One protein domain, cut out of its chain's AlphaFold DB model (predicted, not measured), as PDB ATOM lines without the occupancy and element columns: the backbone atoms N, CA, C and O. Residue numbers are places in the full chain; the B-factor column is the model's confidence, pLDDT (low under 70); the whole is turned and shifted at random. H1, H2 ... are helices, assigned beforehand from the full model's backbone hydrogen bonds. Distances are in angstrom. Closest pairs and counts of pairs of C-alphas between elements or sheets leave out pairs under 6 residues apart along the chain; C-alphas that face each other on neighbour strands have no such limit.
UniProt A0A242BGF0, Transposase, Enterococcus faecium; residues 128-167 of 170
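This is residues 128 to 167 of the 170 residues of the protein "Transposase" of Enterococcus faecium (UniProt A0A242BGF0). One long, unbent helix, H1, makes nearly the whole length of a rod, and after its last residue, Val 160, the backbone turns aside through a tight link into a single short helical turn, H2, the two together making a corner. Residues 128 to 153 of H1 stand free. The printed part has 40 residues with two named helices, H1 then H2, and no named strand; the class is all helix. It is extended, with a radius of gyration of the C-alphas of 16.0 A and spans of 48 by 16 by 6 A.

H1 runs from Asn 128, C-alpha at (62.046, -6.400, 110.733), to Val 160, C-alpha at (82.816, -45.492, 92.516), 47.9 A. H2, residues 164 to 167, ends at C-alpha 167, (72.155, -49.714, 101.438).

H1 and H2 are close but not clearly touching; their closest C-alphas, of Leu 157 and Tyr 164, are 7.1 A apart. In H1, 28 of 29 O i to N i+4 pairs are within hydrogen-bond range; H2 is too short for such a pair.

The C-alphas farthest apart, of Asn 128 and Glu 163, are 48.2 A apart. The printed part has no cut, and the link from H1 to H2 is tight. Mean pLDDT of the printed part is 92.3; no printed residue is under 70.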
ATOM      1  N   ASN A 128      62.403  -5.018 110.416       80.25
ATOM      2  CA  ASN A 128      62.046  -6.400 110.733       80.25
ATOM      3  C   ASN A 128      61.539  -7.167 109.505       80.25
ATOM      4  O   ASN A 128      61.969  -8.289 109.226       80.25
ATOM      5  N   VAL A 129      60.638  -6.563 108.733       83.12
ATOM      6  CA  VAL A 129      60.077  -7.149 107.509       83.12
ATOM      7  C   VAL A 129      61.150  -7.259 106.424       83.12
ATOM      8  O   VAL A 129      61.225  -8.280 105.728       83.12
ATOM      9  N   PHE A 130      62.022  -6.255 106.294       81.06
ATOM     10  CA  PHE A 130      63.166  -6.318 105.389       81.06
ATOM     11  C   PHE A 130      64.112  -7.464 105.772       81.06
ATOM     12  O   PHE A 130      64.467  -8.280 104.915       81.06
ATOM     13  N   SER A 131      64.448  -7.590 107.056       83.44
ATOM     14  CA  SER A 131      65.294  -8.660 107.596       83.44
ATOM     15  C   SER A 131      64.691 -10.046 107.356       83.44
ATOM     16  O   SER A 131      65.368 -10.936 106.834       83.44
ATOM     17  N   LEU A 132      63.393 -10.226 107.615       89.94
ATOM     18  CA  LEU A 132      62.666 -11.469 107.322       89.94
ATOM     19  C   LEU A 132      62.711 -11.828 105.831       89.94
ATOM     20  O   LEU A 132      62.927 -12.990 105.468       89.94
ATOM     21  N   LYS A 133      62.560 -10.838 104.948       86.25
ATOM     22  CA  LYS A 133      62.667 -11.032 103.496       86.25
ATOM     23  C   LYS A 133      64.067 -11.498 103.090       86.25
ATOM     24  O   LYS A 133      64.177 -12.396 102.250       86.25
ATOM     25  N   GLN A 134      65.127 -10.937 103.681       87.75
ATOM     26  CA  GLN A 134      66.502 -11.389 103.429       87.75
ATOM     27  C   GLN A 134      66.731 -12.814 103.947       87.75
ATOM     28  O   GLN A 134      67.240 -13.652 103.201       87.75
ATOM     29  N   LEU A 135      66.282 -13.130 105.165       93.19
ATOM     30  CA  LEU A 135      66.392 -14.473 105.744       93.19
ATOM     31  C   LEU A 135      65.667 -15.530 104.896       93.19
ATOM     32  O   LEU A 135      66.210 -16.607 104.650       93.19
ATOM     33  N   SER A 136      64.476 -15.218 104.384       95.94
ATOM     34  CA  SER A 136      63.716 -16.113 103.499       95.94
ATOM     35  C   SER A 136      64.455 -16.410 102.184       95.94
ATOM     36  O   SER A 136      64.553 -17.566 101.746       95.94
ATOM     37  N   ARG A 137      65.063 -15.381 101.578       92.31
ATOM     38  CA  ARG A 137      65.917 -15.534 100.387       92.31
ATOM     39  C   ARG A 137      67.162 -16.361 100.695       92.31
ATOM     40  O   ARG A 137      67.488 -17.267  99.929       92.31
ATOM     41  N   TYR A 138      67.813 -16.101 101.826       95.88
ATOM     42  CA  TYR A 138      69.004 -16.833 102.248       95.88
ATOM     43  C   TYR A 138      68.706 -18.311 102.517       95.88
ATOM     44  O   TYR A 138      69.429 -19.184 102.042       95.88
ATOM     45  N   ARG A 139      67.579 -18.619 103.167       97.12
ATOM     46  CA  ARG A 139      67.104 -19.999 103.333       97.12
ATOM     47  C   ARG A 139      66.918 -20.692 101.985       97.12
ATOM     48  O   ARG A 139      67.373 -21.819 101.816       97.12
ATOM     49  N   THR A 140      66.257 -20.035 101.032       97.25
ATOM     50  CA  THR A 140      66.049 -20.589  99.683       97.25
ATOM     51  C   THR A 140      67.379 -20.885  98.990       97.25
ATOM     52  O   THR A 140      67.548 -21.966  98.426       97.25
ATOM     53  N   TYR A 141      68.346 -19.969  99.099       96.94
ATOM     54  CA  TYR A 141      69.708 -20.176  98.610       96.94
ATOM     55  C   TYR A 141      70.363 -21.409  99.252       96.94
ATOM     56  O   TYR A 141      70.781 -22.313  98.532       96.94
ATOM     57  N   LEU A 142      70.369 -21.505 100.587       98.06
ATOM     58  CA  LEU A 142      70.971 -22.629 101.310       98.06
ATOM     59  C   LEU A 142      70.334 -23.979 100.951       98.06
ATOM     60  O   LEU A 142      71.046 -24.967 100.783       98.06
ATOM     61  N   VAL A 143      69.008 -24.031 100.793       97.94
ATOM     62  CA  VAL A 143      68.294 -25.244 100.356       97.94
ATOM     63  C   VAL A 143      68.729 -25.657  98.948       97.94
ATOM     64  O   VAL A 143      68.965 -26.843  98.697       97.94
ATOM     65  N   GLY A 144      68.877 -24.689  98.040       97.81
ATOM     66  CA  GLY A 144      69.392 -24.918  96.691       97.81
ATOM     67  C   GLY A 144      70.822 -25.458  96.704       97.81
ATOM     68  O   GLY A 144      71.092 -26.493  96.098       97.81
ATOM     69  N   THR A 145      71.717 -24.823  97.462       98.00
ATOM     70  CA  THR A 145      73.116 -25.247  97.615       98.00
ATOM     71  C   THR A 145      73.234 -26.643  98.222       98.00
ATOM     72  O   THR A 145      73.985 -27.474  97.718       98.00
ATOM     73  N   ALA A 146      72.459 -26.945  99.265       97.94
ATOM     74  CA  ALA A 146      72.448 -28.273  99.871       97.94
ATOM     75  C   ALA A 146      71.969 -29.345  98.879       97.94
ATOM     76  O   ALA A 146      72.523 -30.443  98.832       97.94
ATOM     77  N   SER A 147      70.961 -29.027  98.064       97.31
ATOM     78  CA  SER A 147      70.456 -29.929  97.021       97.31
ATOM     79  C   SER A 147      71.490 -30.167  95.916       97.31
ATOM     80  O   SER A 147      71.658 -31.302  95.472       97.31
ATOM     81  N   ASP A 148      72.219 -29.128  95.507       97.94
ATOM     82  CA  ASP A 148      73.316 -29.235  94.537       97.94
ATOM     83  C   ASP A 148      74.464 -30.107  95.069       97.94
ATOM     84  O   ASP A 148      74.917 -31.025  94.384       97.94
ATOM     85  N   PHE A 149      74.877 -29.911  96.326       98.00
ATOM     86  CA  PHE A 149      75.890 -30.765  96.948       98.00
ATOM     87  C   PHE A 149      75.446 -32.221  97.064       98.00
ATOM     88  O   PHE A 149      76.229 -33.109  96.739       98.00
ATOM     89  N   LYS A 150      74.190 -32.487  97.440       95.12
ATOM     90  CA  LYS A 150      73.651 -33.857  97.451       95.12
ATOM     91  C   LYS A 150      73.747 -34.509  96.074       95.12
ATOM     92  O   LYS A 150      74.234 -35.629  95.972       95.12
ATOM     93  N   ARG A 151      73.347 -33.803  95.011       95.25
ATOM     94  CA  ARG A 151      73.442 -34.312  93.632       95.25
ATOM     95  C   ARG A 151      74.881 -34.603  93.216       95.25
ATOM     96  O   ARG A 151      75.128 -35.631  92.596       95.25
ATOM     97  N   LYS A 152      75.825 -33.727  93.565       96.69
ATOM     98  CA  LYS A 152      77.255 -33.925  93.280       96.69
ATOM     99  C   LYS A 152      77.826 -35.134  94.020       96.69
ATOM    100  O   LYS A 152      78.552 -35.912  93.416       96.69
ATOM    101  N   ILE A 153      77.470 -35.311  95.294       94.62
ATOM    102  CA  ILE A 153      77.882 -36.474  96.092       94.62
ATOM    103  C   ILE A 153      77.340 -37.765  95.479       94.62
ATOM    104  O   ILE A 153      78.110 -38.698  95.283       94.62
ATOM    105  N   ILE A 154      76.050 -37.799  95.127       92.31
ATOM    106  CA  ILE A 154      75.433 -38.958  94.466       92.31
ATOM    107  C   ILE A 154      76.165 -39.275  93.159       92.31
ATOM    108  O   ILE A 154      76.585 -40.404  92.970       92.31
ATOM    109  N   ALA A 155      76.426 -38.276  92.312       94.44
ATOM    110  CA  ALA A 155      77.125 -38.496  91.046       94.44
ATOM    111  C   ALA A 155      78.540 -39.082  91.218       94.44
ATOM    112  O   ALA A 155      78.967 -39.892  90.401       94.44
ATOM    113  N   VAL A 156      79.273 -38.681  92.264       95.62
ATOM    114  CA  VAL A 156      80.589 -39.263  92.585       95.62
ATOM    115  C   VAL A 156      80.442 -40.685  93.129       95.62
ATOM    116  O   VAL A 156      81.213 -41.564  92.754       95.62
ATOM    117  N   LEU A 157      79.448 -40.932  93.985       93.44
ATOM    118  CA  LEU A 157      79.171 -42.267  94.512       93.44
ATOM    119  C   LEU A 157      78.755 -43.235  93.405       93.44
ATOM    120  O   LEU A 157      79.279 -44.336  93.371       93.44
ATOM    121  N   ASP A 158      77.932 -42.817  92.448       91.94
ATOM    122  CA  ASP A 158      77.516 -43.656  91.319       91.94
ATOM    123  C   ASP A 158      78.701 -44.101  90.441       91.94
ATOM    124  O   ASP A 158      78.657 -45.160  89.820       91.94
ATOM    125  N   GLN A 159      79.785 -43.317  90.399       93.00
ATOM    126  CA  GLN A 159      80.999 -43.660  89.647       93.00
ATOM    127  C   GLN A 159      81.889 -44.679  90.364       93.00
ATOM    128  O   GLN A 159      82.626 -45.408  89.701       93.00
ATOM    129  N   VAL A 160      81.869 -44.705  91.701       95.56
ATOM    130  CA  VAL A 160      82.816 -45.492  92.516       95.56
ATOM    131  C   VAL A 160      82.138 -46.670  93.220       95.56
ATOM    132  O   VAL A 160      82.762 -47.712  93.404       95.56
ATOM    133  N   PHE A 161      80.878 -46.515  93.623       92.50
ATOM    134  CA  PHE A 161      80.080 -47.506  94.338       92.50
ATOM    135  C   PHE A 161      78.561 -47.306  94.109       92.50
ATOM    136  O   PHE A 161      77.850 -46.816  94.994       92.50
ATOM    137  N   PRO A 162      78.042 -47.669  92.923       89.31
ATOM    138  CA  PRO A 162      76.646 -47.428  92.542       89.31
ATOM    139  C   PRO A 162      75.616 -48.166  93.413       89.31
ATOM    140  O   PRO A 162      74.478 -47.717  93.552       89.31
ATOM    141  N   GLU A 163      75.991 -49.266  94.067       90.06
ATOM    142  CA  GLU A 163      75.111 -50.000  94.982       90.06
ATOM    143  C   GLU A 163      74.837 -49.233  96.286       90.06
ATOM    144  O   GLU A 163      73.885 -49.568  96.997       90.06
ATOM    145  N   TYR A 164      75.602 -48.176  96.596       87.62
ATOM    146  CA  TYR A 164      75.468 -47.387  97.826       87.62
ATOM    147  C   TYR A 164      74.038 -46.891  98.079       87.62
ATOM    148  O   TYR A 164      73.557 -46.931  99.215       87.62
ATOM    149  N   ALA A 165      73.333 -46.467  97.025       82.81
ATOM    150  CA  ALA A 165      71.962 -45.970  97.128       82.81
ATOM    151  C   ALA A 165      70.990 -47.011  97.719       82.81
ATOM    152  O   ALA A 165      70.023 -46.638  98.380       82.81
ATOM    153  N   THR A 166      71.267 -48.304  97.532       85.00
ATOM    154  CA  THR A 166      70.416 -49.407  98.012       85.00
ATOM    155  C   THR A 166      70.642 -49.779  99.477       85.00
ATOM    156  O   THR A 166      69.798 -50.438 100.086       85.00
ATOM    157  N   ILE A 167      71.751 -49.332 100.075       84.50
ATOM    158  CA  ILE A 167      72.155 -49.714 101.438       84.50
ATOM    159  C   ILE A 167      71.346 -48.954 102.499       84.50
ATOM    160  O   ILE A 167      71.095 -49.474 103.584       84.50
TER     161      ILE A 167